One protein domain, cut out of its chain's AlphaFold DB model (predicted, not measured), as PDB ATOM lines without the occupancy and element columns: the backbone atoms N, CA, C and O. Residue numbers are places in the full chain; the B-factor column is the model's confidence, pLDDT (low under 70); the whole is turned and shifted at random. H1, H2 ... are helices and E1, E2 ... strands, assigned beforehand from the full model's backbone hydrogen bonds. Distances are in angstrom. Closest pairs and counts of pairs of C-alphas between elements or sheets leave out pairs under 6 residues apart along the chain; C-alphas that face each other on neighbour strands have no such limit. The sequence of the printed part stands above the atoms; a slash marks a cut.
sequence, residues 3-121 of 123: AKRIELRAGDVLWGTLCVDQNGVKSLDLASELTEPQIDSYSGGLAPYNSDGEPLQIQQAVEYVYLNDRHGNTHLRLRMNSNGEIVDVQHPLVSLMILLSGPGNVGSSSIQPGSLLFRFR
ATOM      1  N   ALA A   3       9.152 -34.940 -44.591       78.69
ATOM      2  CA  ALA A   3       9.048 -35.403 -45.971       78.69
ATOM      3  C   ALA A   3      10.250 -34.950 -46.815       78.69
ATOM      4  O   ALA A   3      10.596 -35.602 -47.796       78.69
ATOM      5  N   LYS A   4      10.902 -33.846 -46.427       89.62
ATOM      6  CA  LYS A   4      12.102 -33.331 -47.089       89.62
ATOM      7  C   LYS A   4      13.079 -32.733 -46.086       89.62
ATOM      8  O   LYS A   4      12.657 -32.100 -45.120       89.62
ATOM      9  N   ARG A   5      14.375 -32.921 -46.341       94.69
ATOM     10  CA  ARG A   5      15.480 -32.363 -45.555       94.69
ATOM     11  C   ARG A   5      16.488 -31.713 -46.496       94.69
ATOM     12  O   ARG A   5      16.819 -32.295 -47.526       94.69
ATOM     13  N   ILE A   6      16.929 -30.510 -46.151       95.75
ATOM     14  CA  ILE A   6      18.002 -29.785 -46.829       95.75
ATOM     15  C   ILE A   6      18.984 -29.339 -45.758       95.75
ATOM     16  O   ILE A   6      18.607 -28.642 -44.821       95.75
ATOM     17  N   GLU A   7      20.233 -29.745 -45.891       95.75
ATOM     18  CA  GLU A   7      21.291 -29.345 -44.975       95.75
ATOM     19  C   GLU A   7      21.798 -27.953 -45.329       95.75
ATOM     20  O   GLU A   7      21.958 -27.622 -46.498       95.75
ATOM     21  N   LEU A   8      22.067 -27.134 -44.320       94.50
ATOM     22  CA  LEU A   8      22.709 -25.835 -44.439       94.50
ATOM     23  C   LEU A   8      24.119 -25.965 -43.879       94.50
ATOM     24  O   LEU A   8      24.278 -26.276 -42.696       94.50
ATOM     25  N   ARG A   9      25.135 -25.747 -44.715       92.25
ATOM     26  CA  ARG A   9      26.538 -25.963 -44.351       92.25
ATOM     27  C   ARG A   9      27.396 -24.717 -44.540       92.25
ATOM     28  O   ARG A   9      27.179 -23.944 -45.472       92.25
ATOM     29  N   ALA A  10      28.408 -24.578 -43.691       89.12
ATOM     30  CA  ALA A  10      29.519 -23.645 -43.857       89.12
ATOM     31  C   ALA A  10      30.790 -24.453 -44.145       89.12
ATOM     32  O   ALA A  10      31.372 -25.050 -43.236       89.12
ATOM     33  N   GLY A  11      31.194 -24.524 -45.414       85.62
ATOM     34  CA  GLY A  11      32.168 -25.532 -45.841       85.62
ATOM     35  C   GLY A  11      31.621 -26.939 -45.579       85.62
ATOM     36  O   GLY A  11      30.492 -27.240 -45.970       85.62
ATOM     37  N   ASP A  12      32.389 -27.765 -44.871       85.31
ATOM     38  CA  ASP A  12      32.008 -29.143 -44.529       85.31
ATOM     39  C   ASP A  12      31.215 -29.261 -43.215       85.31
ATOM     40  O   ASP A  12      30.798 -30.353 -42.832       85.31
ATOM     41  N   VAL A  13      30.995 -28.149 -42.507       89.75
ATOM     42  CA  VAL A  13      30.322 -28.149 -41.202       89.75
ATOM     43  C   VAL A  13      28.821 -27.968 -41.389       89.75
ATOM     44  O   VAL A  13      28.391 -27.018 -42.044       89.75
ATOM     45  N   LEU A  14      28.019 -28.840 -40.775       92.44
ATOM     46  CA  LEU A  14      26.567 -28.698 -40.709       92.44
ATOM     47  C   LEU A  14      26.188 -27.613 -39.696       92.44
ATOM     48  O   LEU A  14      26.604 -27.654 -38.545       92.44
ATOM     49  N   TRP A  15      25.373 -26.658 -40.128       93.94
ATOM     50  CA  TRP A  15      24.873 -25.572 -39.283       93.94
ATOM     51  C   TRP A  15      23.390 -25.722 -38.956       93.94
ATOM     52  O   TRP A  15      22.922 -25.322 -37.892       93.94
ATOM     53  N   GLY A  16      22.625 -26.329 -39.852       94.25
ATOM     54  CA  GLY A  16      21.237 -26.656 -39.575       94.25
ATOM     55  C   GLY A  16      20.603 -27.452 -40.695       94.25
ATOM     56  O   GLY A  16      21.190 -27.649 -41.753       94.25
ATOM     57  N   THR A  17      19.384 -27.913 -40.461       95.44
ATOM     58  CA  THR A  17      18.586 -28.646 -41.439       95.44
ATOM     59  C   THR A  17      17.261 -27.932 -41.647       95.44
ATOM     60  O   THR A  17      16.485 -27.764 -40.711       95.44
ATOM     61  N   LEU A  18      16.980 -27.536 -42.883       95.81
ATOM     62  CA  LEU A  18      15.643 -27.155 -43.317       95.81
ATOM     63  C   LEU A  18      14.802 -28.420 -43.489       95.81
ATOM     64  O   LEU A  18      15.096 -29.266 -44.335       95.81
ATOM     65  N   CYS A  19      13.742 -28.532 -42.703       95.06
ATOM     66  CA  CYS A  19      12.823 -29.658 -42.702       95.06
ATOM     67  C   CYS A  19      11.479 -29.215 -43.280       95.06
ATOM     68  O   CYS A  19      10.972 -28.151 -42.937       95.06
ATOM     69  N   VAL A  20      10.887 -30.035 -44.148       94.94
ATOM     70  CA  VAL A  20       9.502 -29.862 -44.606       94.94
ATOM     71  C   VAL A  20       8.705 -31.075 -44.173       94.94
ATOM     72  O   VAL A  20       9.100 -32.205 -44.468       94.94
ATOM     73  N   ASP A  21       7.607 -30.864 -43.459       93.50
ATOM     74  CA  ASP A  21       6.719 -31.948 -43.050       93.50
ATOM     75  C   ASP A  21       5.748 -32.362 -44.174       93.50
ATOM     76  O   ASP A  21       5.752 -31.821 -45.281       93.50
ATOM     77  N   GLN A  22       4.908 -33.358 -43.895       91.81
ATOM     78  CA  GLN A  22       3.920 -33.872 -44.850       91.81
ATOM     79  C   GLN A  22       2.813 -32.860 -45.198       91.81
ATOM     80  O   GLN A  22       2.147 -33.020 -46.216       91.81
ATOM     81  N   ASN A  23       2.639 -31.816 -44.385       91.38
ATOM     82  CA  ASN A  23       1.673 -30.739 -44.596       91.38
ATOM     83  C   ASN A  23       2.303 -29.522 -45.296       91.38
ATOM     84  O   ASN A  23       1.626 -28.518 -45.520       91.38
ATOM     85  N   GLY A  24       3.595 -29.583 -45.636       90.00
ATOM     86  CA  GLY A  24       4.333 -28.474 -46.235       90.00
ATOM     87  C   GLY A  24       4.801 -27.415 -45.232       90.00
ATOM     88  O   GLY A  24       5.288 -26.363 -45.657       90.00
ATOM     89  N   VAL A  25       4.678 -27.667 -43.923       94.06
ATOM     90  CA  VAL A  25       5.225 -26.798 -42.876       94.06
ATOM     91  C   VAL A  25       6.739 -26.905 -42.903       94.06
ATOM     92  O   VAL A  25       7.291 -28.005 -42.927       94.06
ATOM     93  N   LYS A  26       7.410 -25.753 -42.903       96.25
ATOM     94  CA  LYS A  26       8.868 -25.676 -42.951       96.25
ATOM     95  C   LYS A  26       9.392 -25.285 -41.585       96.25
ATOM     96  O   LYS A  26       8.969 -24.271 -41.027       96.25
ATOM     97  N   SER A  27      10.336 -26.054 -41.077       95.62
ATOM     98  CA  SER A  27      11.085 -25.738 -39.870       95.62
ATOM     99  C   SER A  27      12.577 -25.720 -40.171       95.62
ATOM    100  O   SER A  27      13.035 -26.240 -41.189       95.62
ATOM    101  N   LEU A  28      13.329 -25.081 -39.292       95.38
ATOM    102  CA  LEU A  28      14.779 -25.159 -39.269       95.38
ATOM    103  C   LEU A  28      15.170 -25.850 -37.969       95.38
ATOM    104  O   LEU A  28      14.722 -25.424 -36.915       95.38
ATOM    105  N   ASP A  29      16.018 -26.866 -38.048       93.75
ATOM    106  CA  ASP A  29      16.640 -27.500 -36.889       93.75
ATOM    107  C   ASP A  29      18.116 -27.094 -36.871       93.75
ATOM    108  O   ASP A  29      18.850 -27.413 -37.806       93.75
ATOM    109  N   LEU A  30      18.563 -26.359 -35.851       93.06
ATOM    110  CA  LEU A  30      19.980 -26.007 -35.713       93.06
ATOM    111  C   LEU A  30      20.814 -27.233 -35.323       93.06
ATOM    112  O   LEU A  30      20.336 -28.115 -34.608       93.06
ATOM    113  N   ALA A  31      22.069 -27.270 -35.772       92.19
ATOM    114  CA  ALA A  31      23.015 -28.277 -35.309       92.19
ATOM    115  C   ALA A  31      23.254 -28.121 -33.793       92.19
ATOM    116  O   ALA A  31      23.405 -27.008 -33.288       92.19
ATOM    117  N   SER A  32      23.248 -29.240 -33.065       84.75
ATOM    118  CA  SER A  32      23.231 -29.287 -31.593       84.75
ATOM    119  C   SER A  32      24.445 -28.649 -30.917       84.75
ATOM    120  O   SER A  32      24.382 -28.227 -29.766       84.75
ATOM    121  N   GLU A  33      25.553 -28.608 -31.637       86.75
ATOM    122  CA  GLU A  33      26.856 -28.126 -31.218       86.75
ATOM    123  C   GLU A  33      27.041 -26.621 -31.449       86.75
ATOM    124  O   GLU A  33      28.031 -26.055 -30.981       86.75
ATOM    125  N   LEU A  34      26.111 -25.959 -32.151       86.06
ATOM    126  CA  LEU A  34      26.189 -24.521 -32.374       86.06
ATOM    127  C   LEU A  34      25.814 -23.741 -31.118       86.06
ATOM    128  O   LEU A  34      24.741 -23.906 -30.539       86.06
ATOM    129  N   THR A  35      26.687 -22.813 -30.748       86.81
ATOM    130  CA  THR A  35      26.440 -21.847 -29.676       86.81
ATOM    131  C   THR A  35      25.895 -20.532 -30.231       86.81
ATOM    132  O   THR A  35      26.171 -20.164 -31.376       86.81
ATOM    133  N   GLU A  36      25.157 -19.777 -29.412       86.12
ATOM    134  CA  GLU A  36      24.630 -18.472 -29.834       86.12
ATOM    135  C   GLU A  36      25.719 -17.508 -30.348       86.12
ATOM    136  O   GLU A  36      25.526 -16.941 -31.423       86.12
ATOM    137  N   PRO A  37      26.896 -17.373 -29.696       86.75
ATOM    138  CA  PRO A  37      27.965 -16.511 -30.201       86.75
ATOM    139  C   PRO A  37      28.527 -16.951 -31.557       86.75
ATOM    140  O   PRO A  37      28.917 -16.107 -32.364       86.75
ATOM    141  N   GLN A  38      28.577 -18.258 -31.838       86.38
ATOM    142  CA  GLN A  38      29.003 -18.754 -33.152       86.38
ATOM    143  C   GLN A  38      27.998 -18.379 -34.235       86.38
ATOM    144  O   GLN A  38      28.398 -17.975 -35.321       86.38
ATOM    145  N   ILE A  39      26.705 -18.483 -33.928       85.25
ATOM    146  CA  ILE A  39      25.639 -18.088 -34.848       85.25
ATOM    147  C   ILE A  39      25.689 -16.582 -35.117       85.25
ATOM    148  O   ILE A  39      25.620 -16.177 -36.273       85.25
ATOM    149  N   ASP A  40      25.849 -15.767 -34.074       83.56
ATOM    150  CA  ASP A  40      25.828 -14.301 -34.177       83.56
ATOM    151  C   ASP A  40      27.044 -13.742 -34.931       83.56
ATOM    152  O   ASP A  40      26.935 -12.808 -35.721       83.56
ATOM    153  N   SER A  41      28.219 -14.342 -34.721       83.31
ATOM    154  CA  SER A  41      29.471 -13.884 -35.339       83.31
ATOM    155  C   SER A  41      29.672 -14.357 -36.782       83.31
ATOM    156  O   SER A  41      30.580 -13.872 -37.464       83.31
ATOM    157  N   TYR A  42      28.857 -15.293 -37.275       83.00
ATOM    158  CA  TYR A  42      29.064 -15.901 -38.583       83.00
ATOM    159  C   TYR A  42      28.359 -15.154 -39.717       83.00
ATOM    160  O   TYR A  42      27.139 -15.171 -39.853       83.00
ATOM    161  N   SER A  43      29.162 -14.564 -40.602       80.00
ATOM    162  CA  SER A  43      28.710 -13.824 -41.788       80.00
ATOM    163  C   SER A  43      29.082 -14.492 -43.119       80.00
ATOM    164  O   SER A  43      28.838 -13.926 -44.182       80.00
ATOM    165  N   GLY A  44      29.664 -15.700 -43.077       79.75
ATOM    166  CA  GLY A  44      30.212 -16.395 -44.251       79.75
ATOM    167  C   GLY A  44      29.174 -16.985 -45.212       79.75
ATOM    168  O   GLY A  44      29.521 -17.347 -46.335       79.75
ATOM    169  N   GLY A  45      27.906 -17.039 -44.798       87.81
ATOM    170  CA  GLY A  45      26.814 -17.605 -45.582       87.81
ATOM    171  C   GLY A  45      26.782 -19.139 -45.578       87.81
ATOM    172  O   GLY A  45      27.794 -19.823 -45.511       87.81
ATOM    173  N   LEU A  46      25.579 -19.690 -45.657       91.06
ATOM    174  CA  LEU A  46      25.268 -21.105 -45.582       91.06
ATOM    175  C   LEU A  46      24.869 -21.604 -46.968       91.06
ATOM    176  O   LEU A  46      23.966 -21.054 -47.610       91.06
ATOM    177  N   ALA A  47      25.541 -22.663 -47.404       91.50
ATOM    178  CA  ALA A  47      25.261 -23.363 -48.645       91.50
ATOM    179  C   ALA A  47      24.255 -24.503 -48.389       91.50
ATOM    180  O   ALA A  47      24.454 -25.283 -47.453       91.50
ATOM    181  N   PRO A  48      23.179 -24.616 -49.185       94.38
ATOM    182  CA  PRO A  48      22.208 -25.684 -49.048       94.38
ATOM    183  C   PRO A  48      22.666 -26.946 -49.781       94.38
ATOM    184  O   PRO A  48      23.193 -26.869 -50.888       94.38
ATOM    185  N   TYR A  49      22.406 -28.107 -49.192       94.50
ATOM    186  CA  TYR A  49      22.679 -29.425 -49.759       94.50
ATOM    187  C   TYR A  49      21.430 -30.296 -49.653       94.50
ATOM    188  O   TYR A  49      20.695 -30.230 -48.665       94.50
ATOM    189  N   ASN A  50      21.157 -31.101 -50.676       93.31
ATOM    190  CA  ASN A  50      20.061 -32.065 -50.621       93.31
ATOM    191  C   ASN A  50      20.410 -33.263 -49.712       93.31
ATOM    192  O   ASN A  50      21.508 -33.354 -49.163       93.31
ATOM    193  N   SER A  51      19.468 -34.194 -49.549       87.56
ATOM    194  CA  SER A  51      19.643 -35.399 -48.723       87.56
ATOM    195  C   SER A  51      20.749 -36.341 -49.202       87.56
ATOM    196  O   SER A  51      21.227 -37.151 -48.413       87.56
ATOM    197  N   ASP A  52      21.146 -36.235 -50.468       89.94
ATOM    198  CA  ASP A  52      22.214 -37.037 -51.066       89.94
ATOM    199  C   ASP A  52      23.590 -36.364 -50.903       89.94
ATOM    200  O   ASP A  52      24.610 -36.901 -51.333       89.94
ATOM    201  N   GLY A  53      23.637 -35.188 -50.264       89.06
ATOM    202  CA  GLY A  53      24.855 -34.409 -50.065       89.06
ATOM    203  C   GLY A  53      25.302 -33.629 -51.301       89.06
ATOM    204  O   GLY A  53      26.436 -33.151 -51.329       89.06
ATOM    205  N   GLU A  54      24.445 -33.469 -52.312       93.00
ATOM    206  CA  GLU A  54      24.738 -32.626 -53.471       93.00
ATOM    207  C   GLU A  54      24.381 -31.156 -53.192       93.00
ATOM    208  O   GLU A  54      23.332 -30.875 -52.596       93.00
ATOM    209  N   PRO A  55      25.217 -30.198 -53.636       92.12
ATOM    210  CA  PRO A  55      24.965 -28.780 -53.426       92.12
ATOM    211  C   PRO A  55      23.753 -28.303 -54.229       92.12
ATOM    212  O   PRO A  55      23.572 -28.646 -55.401       92.12
ATOM    213  N   LEU A  56      22.956 -27.443 -53.603       93.06
ATOM    214  CA  LEU A  56      21.836 -26.748 -54.215       93.06
ATOM    215  C   LEU A  56      22.219 -25.294 -54.505       93.06
ATOM    216  O   LEU A  56      22.845 -24.607 -53.699       93.06
ATOM    217  N   GLN A  57      21.803 -24.809 -55.666       91.56
ATOM    218  CA  GLN A  57      21.917 -23.411 -56.046       91.56
ATOM    219  C   GLN A  57      20.804 -22.601 -55.391       91.56
ATOM    220  O   GLN A  57      19.641 -23.006 -55.392       91.56
ATOM    221  N   ILE A  58      21.160 -21.433 -54.861       90.75
ATOM    222  CA  ILE A  58      20.197 -20.478 -54.324       90.75
ATOM    223  C   ILE A  58      19.872 -19.450 -55.401       90.75
ATOM    224  O   ILE A  58      20.758 -18.765 -55.909       90.75
ATOM    225  N   GLN A  59      18.588 -19.323 -55.710       88.69
ATOM    226  CA  GLN A  59      18.062 -18.375 -56.678       88.69
ATOM    227  C   GLN A  59      17.011 -17.486 -56.019       88.69
ATOM    228  O   GLN A  59      15.956 -17.958 -55.597       88.69
ATOM    229  N   GLN A  60      17.268 -16.182 -55.975       85.38
ATOM    230  CA  GLN A  60      16.304 -15.208 -55.474       85.38
ATOM    231  C   GLN A  60      15.358 -14.711 -56.580       85.38
ATOM    232  O   GLN A  60      15.762 -14.433 -57.709       85.38
ATOM    233  N   ALA A  61      14.091 -14.557 -56.211       84.31
ATOM    234  CA  ALA A  61      13.057 -13.802 -56.905       84.31
ATOM    235  C   ALA A  61      12.475 -12.736 -55.953       84.31
ATOM    236  O   ALA A  61      12.892 -12.621 -54.804       84.31
ATOM    237  N   VAL A  62      11.495 -11.956 -56.422       83.44
ATOM    238  CA  VAL A  62      10.939 -10.807 -55.677       83.44
ATOM    239  C   VAL A  62      10.444 -11.189 -54.274       83.44
ATOM    240  O   VAL A  62      10.787 -10.524 -53.306       83.44
ATOM    241  N   GLU A  63       9.677 -12.275 -54.159       89.56
ATOM    242  CA  GLU A  63       9.062 -12.716 -52.892       89.56
ATOM    243  C   GLU A  63       9.537 -14.101 -52.437       89.56
ATOM    244  O   GLU A  63       9.041 -14.650 -51.451       89.56
ATOM    245  N   TYR A  64      10.453 -14.712 -53.188       91.69
ATOM    246  CA  TYR A  64      10.814 -16.109 -52.999       91.69
ATOM    247  C   TYR A  64      12.305 -16.343 -53.162       91.69
ATOM    248  O   TYR A  64      12.964 -15.707 -53.979       91.69
ATOM    249  N   VAL A  65      12.796 -17.340 -52.441       92.31
ATOM    250  CA  VAL A  65      14.098 -17.960 -52.651       92.31
ATOM    251  C   VAL A  65      13.865 -19.408 -53.069       92.31
ATOM    252  O   VAL A  65      13.104 -20.136 -52.435       92.31
ATOM    253  N   TYR A  66      14.503 -19.821 -54.152       93.50
ATOM    254  CA  TYR A  66      14.444 -21.168 -54.698       93.50
ATOM    255  C   TYR A  66      15.770 -21.875 -54.442       93.50
ATOM    256  O   TYR A  66      16.833 -21.306 -54.680       93.50
ATOM    257  N   LEU A  67      15.693 -23.104 -53.942       94.44
ATOM    258  CA  LEU A  67      16.824 -24.009 -53.793       94.44
ATOM    259  C   LEU A  67      16.727 -25.036 -54.914       94.44
ATOM    260  O   LEU A  67      15.805 -25.853 -54.900       94.44
ATOM    261  N   ASN A  68      17.637 -24.972 -55.880       94.00
ATOM    262  CA  ASN A  68      17.570 -25.732 -57.125       94.00
ATOM    263  C   ASN A  68      18.750 -26.694 -57.240       94.00
ATOM    264  O   ASN A  68      19.848 -26.377 -56.793       94.00
ATOM    265  N   ASP A  69      18.553 -27.856 -57.854       93.81
ATOM    266  CA  ASP A  69      19.690 -28.702 -58.227       93.81
ATOM    267  C   ASP A  69      20.403 -28.173 -59.484       93.81
ATOM    268  O   ASP A  69      19.968 -27.219 -60.134       93.81
ATOM    269  N   ARG A  70      21.504 -28.831 -59.861       89.00
ATOM    270  CA  ARG A  70      22.278 -28.508 -61.072       89.00
ATOM    271  C   ARG A  70      21.497 -28.657 -62.384       89.00
ATOM    272  O   ARG A  70      21.955 -28.171 -63.413       89.00
ATOM    273  N   HIS A  71      20.372 -29.371 -62.369       92.50
ATOM    274  CA  HIS A  71      19.493 -29.565 -63.521       92.50
ATOM    275  C   HIS A  71      18.383 -28.504 -63.578       92.50
ATOM    276  O   HIS A  71      17.606 -28.486 -64.530       92.50
ATOM    277  N   GLY A  72      18.325 -27.603 -62.589       88.94
ATOM    278  CA  GLY A  72      17.321 -26.552 -62.484       88.94
ATOM    279  C   GLY A  72      16.018 -27.003 -61.825       88.94
ATOM    280  O   GLY A  72      15.055 -26.237 -61.828       88.94
ATOM    281  N   ASN A  73      15.954 -28.209 -61.248       93.38
ATOM    282  CA  ASN A  73      14.754 -28.638 -60.537       93.38
ATOM    283  C   ASN A  73      14.694 -27.976 -59.165       93.38
ATOM    284  O   ASN A  73      15.631 -28.071 -58.367       93.38
ATOM    285  N   THR A  74      13.554 -27.364 -58.857       94.00
ATOM    286  CA  THR A  74      13.317 -26.758 -57.549       94.00
ATOM    287  C   THR A  74      13.129 -27.825 -56.485       94.00
ATOM    288  O   THR A  74      12.140 -28.558 -56.467       94.00
ATOM    289  N   HIS A  75      14.042 -27.851 -55.522       94.38
ATOM    290  CA  HIS A  75      13.938 -28.683 -54.336       94.38
ATOM    291  C   HIS A  75      13.075 -28.034 -53.262       94.38
ATOM    292  O   HIS A  75      12.226 -28.702 -52.672       94.38
ATOM    293  N   LEU A  76      13.280 -26.749 -52.997       94.94
ATOM    294  CA  LEU A  76      12.521 -26.031 -51.985       94.94
ATOM    295  C   LEU A  76      12.308 -24.587 -52.415       94.94
ATOM    296  O   LEU A  76      13.221 -23.928 -52.896       94.94
ATOM    297  N   ARG A  77      11.090 -24.094 -52.206       94.75
ATOM    298  CA  ARG A  77      10.752 -22.678 -52.327       94.75
ATOM    299  C   ARG A  77      10.566 -22.115 -50.929       94.75
ATOM    300  O   ARG A  77       9.780 -22.673 -50.171       94.75
ATOM    301  N   LEU A  78      11.221 -21.014 -50.613       95.25
ATOM    302  CA  LEU A  78      11.128 -20.274 -49.357       95.25
ATOM    303  C   LEU A  78      10.501 -18.909 -49.641       95.25
ATOM    304  O   LEU A  78      10.825 -18.297 -50.656       95.25
ATOM    305  N   ARG A  79       9.593 -18.441 -48.789       95.06
ATOM    306  CA  ARG A  79       8.973 -17.118 -48.918       95.06
ATOM    307  C   ARG A  79       9.806 -16.098 -48.165       95.06
ATOM    308  O   ARG A  79      10.161 -16.316 -47.013       95.06
ATOM    309  N   MET A  80      10.049 -14.969 -48.806       92.25
ATOM    310  CA  MET A  80      10.898 -13.897 -48.319       92.25
ATOM    311  C   MET A  80      10.095 -12.594 -48.220       92.25
ATOM    312  O   MET A  80       9.189 -12.366 -49.023       92.25
ATOM    313  N   ASN A  81      10.397 -11.741 -47.242       90.31
ATOM    314  CA  ASN A  81       9.864 -10.377 -47.181       90.31
ATOM    315  C   ASN A  81      10.796  -9.375 -47.906       90.31
ATOM    316  O   ASN A  81      11.839  -9.735 -48.448       90.31
ATOM    317  N   SER A  82      10.447  -8.088 -47.903       85.50
ATOM    318  CA  SER A  82      11.234  -7.050 -48.584       85.50
ATOM    319  C   SER A  82      12.630  -6.808 -47.999       85.50
ATOM    320  O   SER A  82      13.456  -6.197 -48.672       85.50
ATOM    321  N   ASN A  83      12.911  -7.264 -46.771       84.94
ATOM    322  CA  ASN A  83      14.213  -7.094 -46.124       84.94
ATOM    323  C   ASN A  83      15.165  -8.285 -46.358       84.94
ATOM    324  O   ASN A  83      16.294  -8.259 -45.871       84.94
ATOM    325  N   GLY A  84      14.719  -9.312 -47.091       86.75
ATOM    326  CA  GLY A  84      15.498 -10.520 -47.356       86.75
ATOM    327  C   GLY A  84      15.297 -11.651 -46.343       86.75
ATOM    328  O   GLY A  84      15.898 -12.713 -46.489       86.75
ATOM    329  N   GLU A  85      14.463 -11.465 -45.322       91.38
ATOM    330  CA  GLU A  85      14.163 -12.491 -44.325       91.38
ATOM    331  C   GLU A  85      13.158 -13.513 -44.847       91.38
ATOM    332  O   GLU A  85      12.125 -13.175 -45.428       91.38
ATOM    333  N   ILE A  86      13.461 -14.782 -44.593       94.06
ATOM    334  CA  ILE A  86      12.603 -15.920 -44.876       94.06
ATOM    335  C   ILE A  86      11.538 -16.018 -43.784       94.06
ATOM    336  O   ILE A  86      11.833 -16.278 -42.616       94.06
ATOM    337  N   VAL A  87      10.282 -15.833 -44.181       94.00
ATOM    338  CA  VAL A  87       9.147 -15.680 -43.259       94.00
ATOM    339  C   VAL A  87       8.311 -16.944 -43.091       94.00
ATOM    340  O   VAL A  87       7.468 -17.004 -42.200       94.00
ATOM    341  N   ASP A  88       8.516 -17.957 -43.932       94.38
ATOM    342  CA  ASP A  88       7.744 -19.203 -43.909       94.38
ATOM    343  C   ASP A  88       8.519 -20.404 -43.349       94.38
ATOM    344  O   ASP A  88       8.090 -21.540 -43.540       94.38
ATOM    345  N   VAL A  89       9.622 -20.153 -42.633       95.62
ATOM    346  CA  VAL A  89      10.402 -21.156 -41.892       95.62
ATOM    347  C   VAL A  89      10.279 -20.908 -40.389       95.62
ATOM    348  O   VAL A  89      10.527 -19.806 -39.891       95.62
ATOM    349  N   GLN A  90       9.895 -21.948 -39.655       94.31
ATOM    350  CA  GLN A  90       9.690 -21.908 -38.212       94.31
ATOM    351  C   GLN A  90      10.962 -22.302 -37.458       94.31
ATOM    352  O   GLN A  90      11.497 -23.391 -37.657       94.31
ATOM    353  N   HIS A  91      11.415 -21.432 -36.558       91.62
ATOM    354  CA  HIS A  91      12.413 -21.750 -35.540       91.62
ATOM    355  C   HIS A  91      12.283 -20.760 -34.368       91.62
ATOM    356  O   HIS A  91      12.021 -19.577 -34.614       91.62
ATOM    357  N   PRO A  92      12.427 -21.204 -33.104       86.25
ATOM    358  CA  PRO A  92      12.203 -20.351 -31.935       86.25
ATOM    359  C   PRO A  92      13.228 -19.223 -31.758       86.25
ATOM    360  O   PRO A  92      12.872 -18.184 -31.215       86.25
ATOM    361  N   LEU A  93      14.481 -19.411 -32.192       86.06
ATOM    362  CA  LEU A  93      15.579 -18.485 -31.855       86.06
ATOM    363  C   LEU A  93      16.108 -17.680 -33.045       86.06
ATOM    364  O   LEU A  93      16.608 -16.572 -32.871       86.06
ATOM    365  N   VAL A  94      15.993 -18.216 -34.259       88.88
ATOM    366  CA  VAL A  94      16.616 -17.624 -35.450       88.88
ATOM    367  C   VAL A  94      15.632 -17.547 -36.609       88.88
ATOM    368  O   VAL A  94      14.692 -18.336 -36.704       88.88
ATOM    369  N   SER A  95      15.827 -16.579 -37.492       90.44
ATOM    370  CA  SER A  95      15.284 -16.564 -38.842       90.44
ATOM    371  C   SER A  95      16.404 -16.790 -39.855       90.44
ATOM    372  O   SER A  95      17.588 -16.621 -39.560       90.44
ATOM    373  N   LEU A  96      16.017 -17.232 -41.049       92.00
ATOM    374  CA  LEU A  96      16.913 -17.278 -42.196       92.00
ATOM    375  C   LEU A  96      16.806 -15.959 -42.950       92.00
ATOM    376  O   LEU A  96      15.707 -15.437 -43.112       92.00
ATOM    377  N   MET A  97      17.918 -15.448 -43.462       91.00
ATOM    378  CA  MET A  97      17.917 -14.359 -44.437       91.00
ATOM    379  C   MET A  97      18.737 -14.734 -45.664       91.00
ATOM    380  O   MET A  97      19.629 -15.578 -45.586       91.00
ATOM    381  N   ILE A  98      18.445 -14.092 -46.791       87.50
ATOM    382  CA  ILE A  98      19.286 -14.157 -47.984       87.50
ATOM    383  C   ILE A  98      20.400 -13.101 -47.910       87.50
ATOM    384  O   ILE A  98      20.148 -11.936 -47.598       87.50
ATOM    385  N   LEU A  99      21.628 -13.506 -48.226       78.69
ATOM    386  CA  LEU A  99      22.747 -12.626 -48.538       78.69
ATOM    387  C   LEU A  99      22.949 -12.621 -50.054       78.69
ATOM    388  O   LEU A  99      23.177 -13.665 -50.671       78.69
ATOM    389  N   LEU A 100      22.874 -11.439 -50.658       68.19
ATOM    390  CA  LEU A 100      23.117 -11.262 -52.084       68.19
ATOM    391  C   LEU A 100      24.614 -11.152 -52.370       68.19
ATOM    392  O   LEU A 100      25.322 -10.367 -51.740       68.19
ATOM    393  N   SER A 101      25.088 -11.898 -53.367       57.56
ATOM    394  CA  SER A 101      26.460 -11.780 -53.861       57.56
ATOM    395  C   SER A 101      26.515 -10.762 -55.008       57.56
ATOM    396  O   SER A 101      26.465 -11.138 -56.177       57.56
ATOM    397  N   GLY A 102      26.588  -9.462 -54.695       50.66
ATOM    398  CA  GLY A 102      26.871  -8.402 -55.678       50.66
ATOM    399  C   GLY A 102      26.103  -7.085 -55.476       50.66
ATOM    400  O   GLY A 102      25.166  -7.027 -54.680       50.66
ATOM    401  N   PRO A 103      26.482  -6.003 -56.190       41.38
ATOM    402  CA  PRO A 103      25.761  -4.732 -56.160       41.38
ATOM    403  C   PRO A 103      24.432  -4.873 -56.922       41.38
ATOM    404  O   PRO A 103      24.371  -4.686 -58.134       41.38
ATOM    405  N   GLY A 104      23.363  -5.250 -56.221       45.91
ATOM    406  CA  GLY A 104      22.019  -5.390 -56.781       45.91
ATOM    407  C   GLY A 104      21.016  -4.542 -56.013       45.91
ATOM    408  O   GLY A 104      20.725  -4.827 -54.856       45.91
ATOM    409  N   ASN A 105      20.481  -3.501 -56.655       42.06
ATOM    410  CA  ASN A 105      19.381  -2.710 -56.109       42.06
ATOM    411  C   ASN A 105      18.168  -3.612 -55.843       42.06
ATOM    412  O   ASN A 105      17.677  -4.294 -56.748       42.06
ATOM    413  N   VAL A 106      17.655  -3.558 -54.615       43.94
ATOM    414  CA  VAL A 106      16.350  -4.109 -54.240       43.94
ATOM    415  C   VAL A 106      15.296  -3.400 -55.094       43.94
ATOM    416  O   VAL A 106      14.919  -2.271 -54.799       43.94
ATOM    417  N   GLY A 107      14.860  -4.015 -56.197       44.59
ATOM    418  CA  GLY A 107      13.737  -3.480 -56.975       44.59
ATOM    419  C   GLY A 107      13.734  -3.703 -58.484       44.59
ATOM    420  O   GLY A 107      12.752  -3.335 -59.122       44.59
ATOM    421  N   SER A 108      14.766  -4.280 -59.108       39.62
ATOM    422  CA  SER A 108      14.740  -4.464 -60.572       39.62
ATOM    423  C   SER A 108      15.514  -5.703 -61.017       39.62
ATOM    424  O   SER A 108      16.727  -5.672 -61.168       39.62
ATOM    425  N   SER A 109      14.773  -6.796 -61.205       48.25
ATOM    426  CA  SER A 109      15.056  -7.964 -62.049       48.25
ATOM    427  C   SER A 109      16.522  -8.336 -62.319       48.25
ATOM    428  O   SER A 109      17.133  -7.851 -63.267       48.25
ATOM    429  N   SER A 110      17.021  -9.329 -61.579       45.44
ATOM    430  CA  SER A 110      17.957 -10.364 -62.048       45.44
ATOM    431  C   SER A 110      17.925 -11.537 -61.066       45.44
ATOM    432  O   SER A 110      17.851 -11.327 -59.857       45.44
ATOM    433  N   ILE A 111      17.970 -12.768 -61.575       51.66
ATOM    434  CA  ILE A 111      18.247 -13.958 -60.762       51.66
ATOM    435  C   ILE A 111      19.695 -13.836 -60.293       51.66
ATOM    436  O   ILE A 111      20.597 -13.795 -61.128       51.66
ATOM    437  N   GLN A 112      19.913 -13.737 -58.984       54.53
ATOM    438  CA  GLN A 112      21.252 -13.599 -58.417       54.53
ATOM    439  C   GLN A 112      21.608 -14.824 -57.571       54.53
ATOM    440  O   GLN A 112      20.751 -15.298 -56.816       54.53
ATOM    441  N   PRO A 113      22.850 -15.332 -57.684       61.22
ATOM    442  CA  PRO A 113      23.368 -16.297 -56.730       61.22
ATOM    443  C   PRO A 113      23.462 -15.636 -55.350       61.22
ATOM    444  O   PRO A 113      23.926 -14.501 -55.209       61.22
ATOM    445  N   GLY A 114      23.000 -16.350 -54.330       73.00
ATOM    446  CA  GLY A 114      23.030 -15.893 -52.944       73.00
ATOM    447  C   GLY A 114      23.497 -16.983 -51.992       73.00
ATOM    448  O   GLY A 114      23.681 -18.136 -52.380       73.00
ATOM    449  N   SER A 115      23.668 -16.609 -50.733       82.31
ATOM    450  CA  SER A 115      23.874 -17.528 -49.614       82.31
ATOM    451  C   SER A 115      22.821 -17.271 -48.542       82.31
ATOM    452  O   SER A 115      22.226 -16.196 -48.491       82.31
ATOM    453  N   LEU A 116      22.526 -18.265 -47.706       88.62
ATOM    454  CA  LEU A 116      21.618 -18.077 -46.573       88.62
ATOM    455  C   LEU A 116      22.408 -17.656 -45.331       88.62
ATOM    456  O   LEU A 116      23.566 -18.013 -45.192       88.62
ATOM    457  N   LEU A 117      21.810 -16.941 -44.392       89.88
ATOM    458  CA  LEU A 117      22.423 -16.673 -43.088       89.88
ATOM    459  C   LEU A 117      21.403 -16.849 -41.972       89.88
ATOM    460  O   LEU A 117      20.200 -16.695 -42.189       89.88
ATOM    461  N   PHE A 118      21.892 -17.156 -40.775       87.88
ATOM    462  CA  PHE A 118      21.080 -17.101 -39.571       87.88
ATOM    463  C   PHE A 118      21.056 -15.678 -39.026       87.88
ATOM    464  O   PHE A 118      22.071 -14.990 -38.999       87.88
ATOM    465  N   ARG A 119      19.888 -15.247 -38.558       85.06
ATOM    466  CA  ARG A 119      19.709 -14.008 -37.810       85.06
ATOM    467  C   ARG A 119      18.921 -14.301 -36.549       85.06
ATOM    468  O   ARG A 119      17.871 -14.929 -36.619       85.06
ATOM    469  N   PHE A 120      19.385 -13.819 -35.401       84.50
ATOM    470  CA  PHE A 120      18.595 -13.923 -34.180       84.50
ATOM    471  C   PHE A 120      17.297 -13.128 -34.295       84.50
ATOM    472  O   PHE A 120      17.284 -11.962 -34.707       84.50
ATOM    473  N   ARG A 121      16.194 -13.767 -33.901       79.31
ATOM    474  CA  ARG A 121      14.937 -13.063 -33.668       79.31
ATOM    475  C   ARG A 121      15.121 -12.301 -32.359       79.31
ATOM    476  O   ARG A 121      15.317 -12.915 -31.314       79.31
TER     477      ARG A 121
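This is residues 3 to 121 of the 123 residues of an uncharacterized protein of Deltaproteobacteria bacterium (UniProt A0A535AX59). Three small sheets stand face to face in pairs round a common core, like the three sides of a short prism: the four-stranded E3 E2 E1 E4, the three-stranded E5 E6 E7 and the hairpin E8 E9. The short helix H1 sits at one end near E9, and the link 80 to 93 joins in through short pairings, residues 85 to 86 with E8 and 89 to 90 with E3. The printed part has 119 residues, mostly strand by class, in the order E1 E2 E3 H1 E4 E5 E6 E7 E8 E9, with each sheet antiparallel. It is compact, with a radius of gyration of the C-alphas of 13.5 A, and spans 39 by 30 by 27 A.

Begin with E1, residues 3 to 10, E2, residues 13 to 21, and E3, residues 26 to 30: a meander, each strand the antiparallel neighbour of the one before. N 6 and O 18 are 2.9 A apart, and N 27 and O 19 are 2.9 A apart. E4, residues 47 to 49, is E1's other neighbour, with N 7 and O 49 2.9 A apart. This sheet is only just strongly twisted, with C-alphas up to 4.5 A off its best plane. Next comes a second meander, E5, residues 57 to 60, E6, residues 64 to 68, and E7, residues 74 to 79; look at N 59 and O 66, 2.8 A, and N 65 and O 78, 2.8 A. It faces the first sheet, strands at 85 degrees. Then E8, residues 94 to 100, and E9, residues 114 to 120, form a hairpin, N 97 and O 117 being 2.9 A apart. It faces both other sheets, its strands at 83 degrees to the first and 68 degrees to the second, in a stack of sheets, face to face in turn. The closest C-alphas of E5 and E9 are those of Ile 58 and Gly 114, 5.6 A apart. In H1, residues 36 to 41, every O i to N i+4 pair is within hydrogen-bond range; its closest C-alpha to E9 is Ile 39, 6.6 A from Phe 118.

Find C-alpha 3 at (9.048, -35.403, -45.971), where E1 begins its 23.7 A; E2 runs 24.0 A and E3 13.3 A. H1 covers 8.6 A, E4 6.7 A, E5 10.0 A, E6 12.5 A and E7 13.6 A. E8 runs 19.0 A, and E9 19.4 A to C-alpha 120 at (18.595, -13.923, -34.180).

The C-alphas of Glu 33 and Ser 108 are the two farthest apart, 39.6 A. The printed part has no cut. The links E7 to E8 and E8 to E9 are long. Confidence is low, with pLDDT under 70, at residues 100 to 113; the mean of the printed part is 85.2.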